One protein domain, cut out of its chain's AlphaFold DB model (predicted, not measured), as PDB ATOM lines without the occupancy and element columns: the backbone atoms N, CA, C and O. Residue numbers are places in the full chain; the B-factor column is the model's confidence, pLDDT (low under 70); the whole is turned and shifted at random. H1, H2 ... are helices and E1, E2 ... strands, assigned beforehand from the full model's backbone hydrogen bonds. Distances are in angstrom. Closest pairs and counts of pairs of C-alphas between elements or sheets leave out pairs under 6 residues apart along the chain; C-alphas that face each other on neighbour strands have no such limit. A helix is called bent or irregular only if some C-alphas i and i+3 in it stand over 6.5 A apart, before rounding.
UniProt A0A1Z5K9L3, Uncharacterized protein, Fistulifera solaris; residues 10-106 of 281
ATOM      1  N   VAL A  10      15.729   6.525  12.937       95.06
ATOM      2  CA  VAL A  10      15.563   6.981  11.557       95.06
ATOM      3  C   VAL A  10      16.082   5.893  10.626       95.06
ATOM      4  O   VAL A  10      17.267   5.570  10.663       95.06
ATOM      5  N   ASP A  11      15.206   5.330   9.800       96.19
ATOM      6  CA  ASP A  11      15.491   4.089   9.082       96.19
ATOM      7  C   ASP A  11      15.140   4.204   7.596       96.19
ATOM      8  O   ASP A  11      13.973   4.188   7.220       96.19
ATOM      9  N   THR A  12      16.140   4.311   6.724       97.56
ATOM     10  CA  THR A  12      15.938   4.306   5.264       97.56
ATOM     11  C   THR A  12      15.784   2.914   4.646       97.56
ATOM     12  O   THR A  12      15.543   2.828   3.440       97.56
ATOM     13  N   GLY A  13      15.885   1.845   5.440       95.50
ATOM     14  CA  GLY A  13      15.688   0.453   5.040       95.50
ATOM     15  C   GLY A  13      14.250  -0.055   5.196       95.50
ATOM     16  O   GLY A  13      13.929  -1.119   4.678       95.50
ATOM     17  N   SER A  14      13.349   0.695   5.845       94.69
ATOM     18  CA  SER A  14      11.935   0.309   5.981       94.69
ATOM     19  C   SER A  14      10.958   1.456   5.675       94.69
ATOM     20  O   SER A  14      11.336   2.627   5.725       94.69
ATOM     21  N   PRO A  15       9.686   1.174   5.323       96.00
ATOM     22  CA  PRO A  15       8.707   2.215   4.975       96.00
ATOM     23  C   PRO A  15       7.841   2.688   6.149       96.00
ATOM     24  O   PRO A  15       7.090   3.657   6.009       96.00
ATOM     25  N   PHE A  16       7.869   2.003   7.294       95.38
ATOM     26  CA  PHE A  16       6.820   2.140   8.305       95.38
ATOM     27  C   PHE A  16       7.235   2.961   9.515       95.38
ATOM     28  O   PHE A  16       8.308   2.776  10.086       95.38
ATOM     29  N   LEU A  17       6.310   3.796   9.990       94.81
ATOM     30  CA  LEU A  17       6.369   4.297  11.354       94.81
ATOM     31  C   LEU A  17       5.865   3.193  12.281       94.81
ATOM     32  O   LEU A  17       4.728   2.726  12.148       94.81
ATOM     33  N   THR A  18       6.707   2.774  13.217       94.50
ATOM     34  CA  THR A  18       6.343   1.781  14.222       94.50
ATOM     35  C   THR A  18       6.123   2.426  15.589       94.50
ATOM     36  O   THR A  18       6.472   3.588  15.819       94.50
ATOM     37  N   ALA A  19       5.473   1.700  16.498       93.81
ATOM     38  CA  ALA A  19       5.145   2.173  17.839       93.81
ATOM     39  C   ALA A  19       5.250   1.045  18.877       93.81
ATOM     40  O   ALA A  19       4.930  -0.103  18.567       93.81
ATOM     41  N   PRO A  20       5.622   1.343  20.138       90.69
ATOM     42  CA  PRO A  20       5.587   0.349  21.205       90.69
ATOM     43  C   PRO A  20       4.178  -0.207  21.425       90.69
ATOM     44  O   PRO A  20       3.210   0.558  21.454       90.69
ATOM     45  N   ALA A  21       4.073  -1.503  21.724       86.12
ATOM     46  CA  ALA A  21       2.800  -2.167  22.027       86.12
ATOM     47  C   ALA A  21       2.014  -1.508  23.178       86.12
ATOM     48  O   ALA A  21       0.788  -1.477  23.165       86.12
ATOM     49  N   ARG A  22       2.718  -0.911  24.149       81.94
ATOM     50  CA  ARG A  22       2.127  -0.198  25.299       81.94
ATOM     51  C   ARG A  22       1.491   1.163  24.971       81.94
ATOM     52  O   ARG A  22       1.053   1.860  25.883       81.94
ATOM     53  N   SER A  23       1.477   1.582  23.707       81.31
ATOM     54  CA  SER A  23       0.904   2.868  23.297       81.31
ATOM     55  C   SER A  23      -0.623   2.849  23.465       81.31
ATOM     56  O   SER A  23      -1.344   2.203  22.711       81.31
ATOM     57  N   LEU A  24      -1.122   3.581  24.467       60.78
ATOM     58  CA  LEU A  24      -2.487   3.477  25.018       60.78
ATOM     59  C   LEU A  24      -3.641   3.909  24.087       60.78
ATOM     60  O   LEU A  24      -4.799   3.831  24.486       60.78
ATOM     61  N   GLN A  25      -3.358   4.399  22.878       72.44
ATOM     62  CA  GLN A  25      -4.367   4.955  21.958       72.44
ATOM     63  C   GLN A  25      -4.347   4.310  20.570       72.44
ATOM     64  O   GLN A  25      -4.689   4.943  19.568       72.44
ATOM     65  N   LEU A  26      -3.923   3.052  20.507       76.62
ATOM     66  CA  LEU A  26      -3.920   2.274  19.281       76.62
ATOM     67  C   LEU A  26      -5.182   1.420  19.197       76.62
ATOM     68  O   LEU A  26      -5.549   0.732  20.144       76.62
ATOM     69  N   THR A  27      -5.844   1.477  18.046       81.69
ATOM     70  CA  THR A  27      -6.961   0.588  17.698       81.69
ATOM     71  C   THR A  27      -6.527  -0.372  16.604       81.69
ATOM     72  O   THR A  27      -5.636  -0.052  15.819       81.69
ATOM     73  N   ASP A  28      -7.132  -1.550  16.538       78.06
ATOM     74  CA  ASP A  28      -6.812  -2.533  15.504       78.06
ATOM     75  C   ASP A  28      -7.103  -1.972  14.116       78.06
ATOM     76  O   ASP A  28      -8.171  -1.403  13.870       78.06
ATOM     77  N   SER A  29      -6.160  -2.137  13.185       73.00
ATOM     78  CA  SER A  29      -6.473  -1.895  11.783       73.00
ATOM     79  C   SER A  29      -7.325  -3.050  11.273       73.00
ATOM     80  O   SER A  29      -6.833  -4.153  11.062       73.00
ATOM     81  N   THR A  30      -8.602  -2.798  11.001       70.88
ATOM     82  CA  THR A  30      -9.474  -3.789  10.350       70.88
ATOM     83  C   THR A  30      -9.142  -3.994   8.869       70.88
ATOM     84  O   THR A  30      -9.678  -4.902   8.241       70.88
ATOM     85  N   ARG A  31      -8.272  -3.148   8.296       85.62
ATOM     86  CA  ARG A  31      -7.909  -3.157   6.873       85.62
ATOM     87  C   ARG A  31      -6.608  -3.904   6.577       85.62
ATOM     88  O   ARG A  31      -6.459  -4.410   5.470       85.62
ATOM     89  N   PHE A  32      -5.671  -3.937   7.522       89.38
ATOM     90  CA  PHE A  32      -4.325  -4.465   7.293       89.38
ATOM     91  C   PHE A  32      -4.076  -5.649   8.237       89.38
ATOM     92  O   PHE A  32      -3.966  -5.426   9.445       89.38
ATOM     93  N   PRO A  33      -4.028  -6.895   7.729       90.25
ATOM     94  CA  PRO A  33      -3.749  -8.063   8.558       90.25
ATOM     95  C   PRO A  33      -2.301  -8.035   9.046       90.25
ATOM     96  O   PRO A  33      -1.444  -7.450   8.387       90.25
ATOM     97  N   SER A  34      -2.017  -8.691  10.175       92.44
ATOM     98  CA  SER A  34      -0.639  -8.882  10.641       92.44
ATOM     99  C   SER A  34       0.252  -9.456   9.542       92.44
ATOM    100  O   SER A  34      -0.182 -10.287   8.744       92.44
ATOM    101  N   SER A  35       1.510  -9.044   9.550       93.31
ATOM    102  CA  SER A  35       2.521  -9.438   8.572       93.31
ATOM    103  C   SER A  35       3.816  -9.849   9.269       93.31
ATOM    104  O   SER A  35       3.919  -9.773  10.496       93.31
ATOM    105  N   TYR A  36       4.791 -10.299   8.483       92.69
ATOM    106  CA  TYR A  36       6.164 -10.512   8.919       92.69
ATOM    107  C   TYR A  36       7.061  -9.547   8.152       92.69
ATOM    108  O   TYR A  36       7.027  -9.536   6.925       92.69
ATOM    109  N   GLU A  37       7.831  -8.741   8.873       90.62
ATOM    110  CA  GLU A  37       8.758  -7.764   8.299       90.62
ATOM    111  C   GLU A  37      10.196  -8.180   8.609       90.62
ATOM    112  O   GLU A  37      10.470  -8.718   9.686       90.62
ATOM    113  N   GLN A  38      11.107  -7.939   7.668       88.31
ATOM    114  CA  GLN A  38      12.528  -8.234   7.829       88.31
ATOM    115  C   GLN A  38      13.280  -6.998   8.338       88.31
ATOM    116  O   GLN A  38      13.184  -5.929   7.744       88.31
ATOM    117  N   TYR A  39      14.054  -7.166   9.411       85.62
ATOM    118  CA  TYR A  39      14.953  -6.158   9.971       85.62
ATOM    119  C   TYR A  39      16.331  -6.790  10.180       85.62
ATOM    120  O   TYR A  39      16.565  -7.503  11.159       85.62
ATOM    121  N   GLY A  40      17.243  -6.564   9.231       84.94
ATOM    122  CA  GLY A  40      18.492  -7.318   9.159       84.94
ATOM    123  C   GLY A  40      18.227  -8.798   8.861       84.94
ATOM    124  O   GLY A  40      17.480  -9.126   7.942       84.94
ATOM    125  N   GLU A  41      18.843  -9.699   9.624       84.94
ATOM    126  CA  GLU A  41      18.655 -11.148   9.454       84.94
ATOM    127  C   GLU A  41      17.302 -11.636  10.008       84.94
ATOM    128  O   GLU A  41      16.732 -12.608   9.514       84.94
ATOM    129  N   LEU A  42      16.745 -10.941  11.005       85.81
ATOM    130  CA  LEU A  42      15.498 -11.337  11.652       85.81
ATOM    131  C   LEU A  42      14.283 -10.999  10.781       85.81
ATOM    132  O   LEU A  42      14.101  -9.856  10.364       85.81
ATOM    133  N   SER A  43      13.378 -11.966  10.624       88.06
ATOM    134  CA  SER A  43      11.994 -11.710  10.220       88.06
ATOM    135  C   SER A  43      11.074 -11.843  11.428       88.06
ATOM    136  O   SER A  43      11.094 -12.860  12.122       88.06
ATOM    137  N   GLY A  44      10.264 -10.821  11.695       91.06
ATOM    138  CA  GLY A  44       9.424 -10.779  12.885       91.06
ATOM    139  C   GLY A  44       8.018 -10.265  12.623       91.06
ATOM    140  O   GLY A  44       7.761  -9.515  11.682       91.06
ATOM    141  N   LYS A  45       7.087 -10.696  13.477       93.88
ATOM    142  CA  LYS A  45       5.671 -10.347  13.358       93.88
ATOM    143  C   LYS A  45       5.458  -8.848  13.591       93.88
ATOM    144  O   LYS A  45       5.954  -8.285  14.567       93.88
ATOM    145  N   MET A  46       4.630  -8.250  12.743       93.69
ATOM    146  CA  MET A  46       4.160  -6.876  12.837       93.69
ATOM    147  C   MET A  46       2.633  -6.853  12.910       93.69
ATOM    148  O   MET A  46       1.937  -7.479  12.104       93.69
ATOM    149  N   GLU A  47       2.090  -6.129  13.884       94.25
ATOM    150  CA  GLU A  47       0.650  -5.908  14.011       94.25
ATOM    151  C   GLU A  47       0.288  -4.493  13.576       94.25
ATOM    152  O   GLU A  47       0.853  -3.519  14.061       94.25
ATOM    153  N   TRP A  48      -0.678  -4.360  12.672       94.62
ATOM    154  CA  TRP A  48      -1.052  -3.054  12.143       94.62
ATOM    155  C   TRP A  48      -2.156  -2.437  12.981       94.62
ATOM    156  O   TRP A  48      -3.254  -2.981  13.126       94.62
ATOM    157  N   ARG A  49      -1.864  -1.260  13.521       93.50
ATOM    158  CA  ARG A  49      -2.792  -0.491  14.340       93.50
ATOM    159  C   ARG A  49      -3.027   0.880  13.734       93.50
ATOM    160  O   ARG A  49      -2.262   1.362  12.905       93.50
ATOM    161  N   LYS A  50      -4.098   1.522  14.171       92.38
ATOM    162  CA  LYS A  50      -4.465   2.880  13.806       92.38
ATOM    163  C   LYS A  50      -4.386   3.779  15.032       92.38
ATOM    164  O   LYS A  50      -5.042   3.517  16.043       92.38
ATOM    165  N   ALA A  51      -3.623   4.857  14.909       91.12
ATOM    166  CA  ALA A  51      -3.621   5.980  15.829       91.12
ATOM    167  C   ALA A  51      -4.576   7.068  15.325       91.12
ATOM    168  O   ALA A  51      -4.559   7.461  14.154       91.12
ATOM    169  N   ASN A  52      -5.395   7.599  16.230       88.25
ATOM    170  CA  ASN A  52      -6.266   8.731  15.909       88.25
ATOM    171  C   ASN A  52      -5.457   9.994  15.599       88.25
ATOM    172  O   ASN A  52      -5.861  10.777  14.738       88.25
ATOM    173  N   TYR A  53      -4.325  10.164  16.284       89.25
ATOM    174  CA  TYR A  53      -3.449  11.320  16.178       89.25
ATOM    175  C   TYR A  53      -1.992  10.906  16.368       89.25
ATOM    176  O   TYR A  53      -1.688  10.153  17.292       89.25
ATOM    177  N   VAL A  54      -1.108  11.419  15.519       91.00
ATOM    178  CA  VAL A  54       0.347  11.353  15.678       91.00
ATOM    179  C   VAL A  54       0.891  12.761  15.508       91.00
ATOM    180  O   VAL A  54       0.500  13.466  14.578       91.00
ATOM    181  N   THR A  55       1.804  13.138  16.396       91.69
ATOM    182  CA  THR A  55       2.518  14.412  16.354       91.69
ATOM    183  C   THR A  55       4.003  14.128  16.221       91.69
ATOM    184  O   THR A  55       4.583  13.482  17.094       91.69
ATOM    185  N   LEU A  56       4.625  14.626  15.156       91.25
ATOM    186  CA  LEU A  56       6.078  14.744  15.107       91.25
ATOM    187  C   LEU A  56       6.482  16.021  15.832       91.25
ATOM    188  O   LEU A  56       5.971  17.098  15.518       91.25
ATOM    189  N   ILE A  57       7.395  15.888  16.787       89.06
ATOM    190  CA  ILE A  57       7.956  17.009  17.539       89.06
ATOM    191  C   ILE A  57       9.332  17.295  16.942       89.06
ATOM    192  O   ILE A  57      10.261  16.512  17.131       89.06
ATOM    193  N   ALA A  58       9.442  18.382  16.185       82.69
ATOM    194  CA  ALA A  58      10.707  18.843  15.628       82.69
ATOM    195  C   ALA A  58      11.418  19.814  16.588       82.69
ATOM    196  O   ALA A  58      10.885  20.202  17.634       82.69
ATOM    197  N   GLU A  59      12.633  20.229  16.216       73.62
ATOM    198  CA  GLU A  59      13.348  21.296  16.917       73.62
ATOM    199  C   GLU A  59      12.475  22.555  17.043       73.62
ATOM    200  O   GLU A  59      11.624  22.844  16.198       73.62
ATOM    201  N   GLN A  60      12.669  23.303  18.133       72.50
ATOM    202  CA  GLN A  60      11.886  24.504  18.461       72.50
ATOM    203  C   GLN A  60      10.378  24.246  18.668       72.50
ATOM    204  O   GLN A  60       9.579  25.177  18.608       72.50
ATOM    205  N   ASN A  61       9.983  23.001  18.966       71.94
ATOM    206  CA  ASN A  61       8.591  22.585  19.179       71.94
ATOM    207  C   ASN A  61       7.678  22.823  17.967       71.94
ATOM    208  O   ASN A  61       6.467  22.981  18.130       71.94
ATOM    209  N   ALA A  62       8.229  22.838  16.751       77.12
ATOM    210  CA  ALA A  62       7.394  22.762  15.561       77.12
ATOM    211  C   ALA A  62       6.687  21.395  15.538       77.12
ATOM    212  O   ALA A  62       7.328  20.347  15.643       77.12
ATOM    213  N   LEU A  63       5.357  21.419  15.446       83.62
ATOM    214  CA  LEU A  63       4.519  20.224  15.495       83.62
ATOM    215  C   LEU A  63       3.991  19.907  14.099       83.62
ATOM    216  O   LEU A  63       3.373  20.756  13.453       83.62
ATOM    217  N   VAL A  64       4.215  18.676  13.644       86.25
ATOM    218  CA  VAL A  64       3.530  18.138  12.465       86.25
ATOM    219  C   VAL A  64       2.515  17.118  12.936       86.25
ATOM    220  O   VAL A  64       2.870  16.033  13.392       86.25
ATOM    221  N   ASP A  65       1.250  17.481  12.796       90.25
ATOM    222  CA  ASP A  65       0.132  16.682  13.259       90.25
ATOM    223  C   ASP A  65      -0.544  15.949  12.109       90.25
ATOM    224  O   ASP A  65      -0.869  16.539  11.077       90.25
ATOM    225  N   GLN A  66      -0.816  14.665  12.320       91.50
ATOM    226  CA  GLN A  66      -1.519  13.832  11.360       91.50
ATOM    227  C   GLN A  66      -2.582  12.986  12.057       91.50
ATOM    228  O   GLN A  66      -2.359  12.379  13.104       91.50
ATOM    229  N   ARG A  67      -3.769  12.934  11.447       91.56
ATOM    230  CA  ARG A  67      -4.883  12.101  11.915       91.56
ATOM    231  C   ARG A  67      -4.912  10.770  11.184       91.56
ATOM    232  O   ARG A  67      -4.555  10.703  10.012       91.56
ATOM    233  N   ASN A  68      -5.468   9.756  11.847       90.44
ATOM    234  CA  ASN A  68      -5.741   8.443  11.254       90.44
ATOM    235  C   ASN A  68      -4.489   7.758  10.675       90.44
ATOM    236  O   ASN A  68      -4.539   7.233   9.564       90.44
ATOM    237  N   VAL A  69      -3.387   7.766  11.423       93.00
ATOM    238  CA  VAL A  69      -2.114   7.170  10.998       93.00
ATOM    239  C   VAL A  69      -2.119   5.673  11.285       93.00
ATOM    240  O   VAL A  69      -2.505   5.238  12.368       93.00
ATOM    241  N   VAL A  70      -1.687   4.885  10.309       94.69
ATOM    242  CA  VAL A  70      -1.408   3.457  10.430       94.69
ATOM    243  C   VAL A  70       0.020   3.283  10.924       94.69
ATOM    244  O   VAL A  70       0.952   3.856  10.359       94.69
ATOM    245  N   LEU A  71       0.170   2.488  11.977       94.62
ATOM    246  CA  LEU A  71       1.427   2.209  12.654       94.62
ATOM    247  C   LEU A  71       1.659   0.703  12.698       94.62
ATOM    248  O   LEU A  71       0.718  -0.066  12.922       94.62
ATOM    249  N   GLY A  72       2.913   0.297  12.533       94.81
ATOM    250  CA  GLY A  72       3.340  -1.062  12.843       94.81
ATOM    251  C   GLY A  72       3.625  -1.211  14.337       94.81
ATOM    252  O   GLY A  72       4.318  -0.387  14.929       94.81
ATOM    253  N   VAL A  73       3.102  -2.253  14.968       94.56
ATOM    254  CA  VAL A  73       3.465  -2.651  16.328       94.56
ATOM    255  C   VAL A  73       4.324  -3.912  16.231       94.56
ATOM    256  O   VAL A  73       3.777  -4.992  15.983       94.56
ATOM    257  N   PRO A  74       5.658  -3.788  16.362       94.12
ATOM    258  CA  PRO A  74       6.559  -4.926  16.273       94.12
ATOM    259  C   PRO A  74       6.363  -5.858  17.467       94.12
ATOM    260  O   PRO A  74       6.026  -5.413  18.569       94.12
ATOM    261  N   SER A  75       6.611  -7.151  17.261       92.25
ATOM    262  CA  SER A  75       6.722  -8.097  18.368       92.25
ATOM    263  C   SER A  75       7.876  -7.720  19.308       92.25
ATOM    264  O   SER A  75       8.854  -7.085  18.906       92.25
ATOM    265  N   ASP A  76       7.801  -8.169  20.564       90.56
ATOM    266  CA  ASP A  76       8.872  -7.950  21.547       90.56
ATOM    267  C   ASP A  76      10.228  -8.496  21.078       90.56
ATOM    268  O   ASP A  76      11.271  -7.987  21.476       90.56
ATOM    269  N   GLU A  77      10.225  -9.541  20.249       89.50
ATOM    270  CA  GLU A  77      11.437 -10.117  19.668       89.50
ATOM    271  C   GLU A  77      12.130  -9.143  18.714       89.50
ATOM    272  O   GLU A  77      13.329  -8.914  18.866       89.50
ATOM    273  N   VAL A  78      11.376  -8.511  17.808       89.56
ATOM    274  CA  VAL A  78      11.914  -7.487  16.900       89.56
ATOM    275  C   VAL A  78      12.523  -6.354  17.712       89.56
ATOM    276  O   VAL A  78      13.689  -6.035  17.521       89.56
ATOM    277  N   VAL A  79      11.786  -5.812  18.688       90.25
ATOM    278  CA  VAL A  79      12.275  -4.696  19.518       90.25
ATOM    279  C   VAL A  79      13.536  -5.078  20.300       90.25
ATOM    280  O   VAL A  79      14.457  -4.270  20.412       90.25
ATOM    281  N   LYS A  80      13.602  -6.299  20.845       88.00
ATOM    282  CA  LYS A  80      14.775  -6.781  21.593       88.00
ATOM    283  C   LYS A  80      16.009  -6.941  20.712       88.00
ATOM    284  O   LYS A  80      17.103  -6.660  21.189       88.00
ATOM    285  N   GLN A  81      15.846  -7.412  19.478       83.75
ATOM    286  CA  GLN A  81      16.977  -7.669  18.585       83.75
ATOM    287  C   GLN A  81      17.451  -6.412  17.861       83.75
ATOM    288  O   GLN A  81      18.652  -6.183  17.760       83.75
ATOM    289  N   THR A  82      16.528  -5.574  17.391       83.94
ATOM    290  CA  THR A  82      16.884  -4.345  16.674       83.94
ATOM    291  C   THR A  82      17.206  -3.181  17.604       83.94
ATOM    292  O   THR A  82      17.790  -2.185  17.183       83.94
ATOM    293  N   GLY A  83      16.817  -3.287  18.876       82.50
ATOM    294  CA  GLY A  83      17.072  -2.282  19.899       82.50
ATOM    295  C   GLY A  83      16.092  -1.109  19.895       82.50
ATOM    296  O   GLY A  83      16.283  -0.176  20.677       82.50
ATOM    297  N   GLY A  84      15.036  -1.120  19.072       85.62
ATOM    298  CA  GLY A  84      14.132   0.023  19.062       85.62
ATOM    299  C   GLY A  84      12.886  -0.050  18.194       85.62
ATOM    300  O   GLY A  84      12.443  -1.090  17.716       85.62
ATOM    301  N   ILE A  85      12.299   1.134  18.077       93.19
ATOM    302  CA  ILE A  85      11.140   1.477  17.259       93.19
ATOM    303  C   ILE A  85      11.650   2.346  16.115       93.19
ATOM    304  O   ILE A  85      12.617   3.075  16.295       93.19
ATOM    305  N   PHE A  86      10.997   2.304  14.967       94.38
ATOM    306  CA  PHE A  86      11.490   2.846  13.705       94.38
ATOM    307  C   PHE A  86      10.577   3.929  13.139       94.38
ATOM    308  O   PHE A  86       9.352   3.824  13.193       94.38
ATOM    309  N   ALA A  87      11.196   4.946  12.553       95.69
ATOM    310  CA  ALA A  87      10.592   5.889  11.632       95.69
ATOM    311  C   ALA A  87      11.126   5.560  10.233       95.69
ATOM    312  O   ALA A  87      12.125   6.129   9.791       95.69
ATOM    313  N   GLY A  88      10.471   4.598   9.580       96.69
ATOM    314  CA  GLY A  88      10.828   4.136   8.249       96.69
ATOM    315  C   GLY A  88      10.685   5.238   7.200       96.69
ATOM    316  O   GLY A  88       9.663   5.919   7.134       96.69
ATOM    317  N   LEU A  89      11.712   5.431   6.385       97.94
ATOM    318  CA  LEU A  89      11.827   6.497   5.401       97.94
ATOM    319  C   LEU A  89      11.751   6.000   3.958       97.94
ATOM    320  O   LEU A  89      11.889   6.828   3.060       97.94
ATOM    321  N   ILE A  90      11.508   4.711   3.691       97.69
ATOM    322  CA  ILE A  90      11.144   4.270   2.338       97.69
ATOM    323  C   ILE A  90       9.820   4.937   1.951       97.69
ATOM    324  O   ILE A  90       8.811   4.854   2.651       97.69
ATOM    325  N   TRP A  91       9.826   5.639   0.820       96.56
ATOM    326  CA  TRP A  91       8.726   6.520   0.446       96.56
ATOM    327  C   TRP A  91       7.470   5.770   0.022       96.56
ATOM    328  O   TRP A  91       6.379   6.311   0.175       96.56
ATOM    329  N   LYS A  92       7.572   4.541  -0.478       95.25
ATOM    330  CA  LYS A  92       6.426   3.802  -1.011       95.25
ATOM    331  C   LYS A  92       6.425   2.352  -0.544       95.25
ATOM    332  O   LYS A  92       7.481   1.749  -0.434       95.25
ATOM    333  N   ASP A  93       5.224   1.844  -0.310       94.56
ATOM    334  CA  ASP A  93       4.900   0.432  -0.121       94.56
ATOM    335  C   ASP A  93       3.574   0.183  -0.864       94.56
ATOM    336  O   ASP A  93       2.697   1.059  -0.901       94.56
ATOM    337  N   ASP A  94       3.464  -0.943  -1.562       93.12
ATOM    338  CA  ASP A  94       2.300  -1.268  -2.395       93.12
ATOM    339  C   ASP A  94       1.119  -1.802  -1.571       93.12
ATOM    340  O   ASP A  94      -0.036  -1.724  -2.002       93.12
ATOM    341  N   ASN A  95       1.388  -2.311  -0.369       91.81
ATOM    342  CA  ASN A  95       0.414  -3.004   0.464       91.81
ATOM    343  C   ASN A  95      -0.193  -2.097   1.544       91.81
ATOM    344  O   ASN A  95      -1.354  -2.262   1.937       91.81
ATOM    345  N   ARG A  96       0.589  -1.145   2.053       92.62
ATOM    346  CA  ARG A  96       0.317  -0.328   3.240       92.62
ATOM    347  C   ARG A  96       0.878   1.081   3.045       92.62
ATOM    348  O   ARG A  96       1.818   1.288   2.290       92.62
ATOM    349  N   PRO A  97       0.321   2.088   3.727       92.56
ATOM    350  CA  PRO A  97       0.788   3.449   3.538       92.56
ATOM    351  C   PRO A  97       2.109   3.674   4.298       92.56
ATOM    352  O   PRO A  97       2.172   3.487   5.516       92.56
ATOM    353  N   SER A  98       3.157   4.107   3.593       96.12
ATOM    354  CA  SER A  98       4.444   4.435   4.222       96.12
ATOM    355  C   SER A  98       4.315   5.633   5.167       96.12
ATOM    356  O   SER A  98       3.414   6.464   5.027       96.12
ATOM    357  N   PHE A  99       5.228   5.767   6.126       96.19
ATOM    358  CA  PHE A  99       5.292   6.935   7.007       96.19
ATOM    359  C   PHE A  99       5.314   8.248   6.213       96.19
ATOM    360  O   PHE A  99       4.512   9.148   6.472       96.19
ATOM    361  N   LEU A 100       6.182   8.339   5.201       96.69
ATOM    362  CA  LEU A 100       6.315   9.548   4.391       96.69
ATOM    363  C   LEU A 100       5.031   9.862   3.613       96.69
ATOM    364  O   LEU A 100       4.569  11.004   3.645       96.69
ATOM    365  N   GLN A 101       4.401   8.861   2.987       95.19
ATOM    366  CA  GLN A 101       3.139   9.048   2.259       95.19
ATOM    367  C   GLN A 101       2.011   9.523   3.167       95.19
ATOM    368  O   GLN A 101       1.273  10.436   2.796       95.19
ATOM    369  N   GLN A 102       1.883   8.939   4.361       94.56
ATOM    370  CA  GLN A 102       0.821   9.294   5.303       94.56
ATOM    371  C   GLN A 102       0.887  10.754   5.754       94.56
ATOM    372  O   GLN A 102      -0.152  11.352   6.028       94.56
ATOM    373  N   LEU A 103       2.092  11.327   5.830       93.75
ATOM    374  CA  LEU A 103       2.318  12.707   6.269       93.75
ATOM    375  C   LEU A 103       2.549  13.692   5.103       93.75
ATOM    376  O   LEU A 103       2.699  14.905   5.318       93.75
ATOM    377  N   GLY A 104       2.527  13.187   3.866       94.50
ATOM    378  CA  GLY A 104       2.671  13.966   2.637       94.50
ATOM    379  C   GLY A 104       4.105  14.397   2.326       94.50
ATOM    380  O   GLY A 104       4.297  15.349   1.571       94.50
ATOM    381  N   PHE A 105       5.103  13.742   2.916       96.19
ATOM    382  CA  PHE A 105       6.511  13.981   2.618       96.19
ATOM    383  C   PHE A 105       6.953  13.162   1.402       96.19
ATOM    384  O   PHE A 105       6.480  12.049   1.170       96.19
ATOM    385  N   MET A 106       7.858  13.729   0.610       96.38
ATOM    386  CA  MET A 106       8.350  13.123  -0.632       96.38
ATOM    387  C   MET A 106       9.869  13.098  -0.753       96.38
ATOM    388  O   MET A 106      10.382  12.366  -1.588       96.38
TER     389      MET A 106
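This is residues 10 to 106 of the 281 residues of an uncharacterized protein of Fistulifera solaris (UniProt A0A1Z5K9L3). A long, strongly bent hairpin of E3 and E4 makes a curved wall, with E2 extending it at one end and short E1 beside E3 near its bend. E5, paired with residues 10 to 11, lies within the curve; H1 covers the E2 end, and small H2 grazes the sheet. The 97 printed residues hold E1, E2, E3, E4, H1, E5, H2 in that order, class mixed, in a branched antiparallel sheet plus E5. The whole is compact, radius of gyration of the C-alphas 12.9 A, spanning 36 by 27 by 27 A.

In the strongly twisted sheet, E3, residues 42 to 57, bends by 106 degrees at residue 52. E4, residues 63 to 74, bends by 89 degrees at residue 67. They form an antiparallel hairpin, with N 51 and O 69 2.8 A apart. On the other side of E3 are E2, residues 35 to 39, antiparallel, N 37 to O 44 2.9 A, and E1, residues 26 to 28, antiparallel, N 50 to O 27 2.7 A. E2, E3 and E4 form a meander, each strand the antiparallel neighbour of the one before. H1, residues 76 to 82, is on the sheet at a height of 8.1 A, along E2 at 0 degrees on the local plane; its closest C-alphas to E3 are Val 78 and Gly 44, 5.8 A. H2, residues 99 to 103, only grazes the sheet; the closest C-alphas are Leu 103 and Gln 66 of E4, 6.5 A. E5, residues 86 to 88, pairs with no named strand. In H1 and H2 every O i to N i+4 pair is within hydrogen-bond range.

E3 is 29.9 A long, from C-alpha 42 at (15.498, -11.337, 11.652); E4 is 25.2 A, E2 12.9 A and H1 10.0 A. H2 ends at C-alpha 103, (2.318, 12.707, 6.269).

The C-alphas of Pro 33 and Gln 60 are farthest apart, 37.5 A. The printed part has no cut and no long link. Mean pLDDT of the printed part is 89.6; residue 24 is under 70.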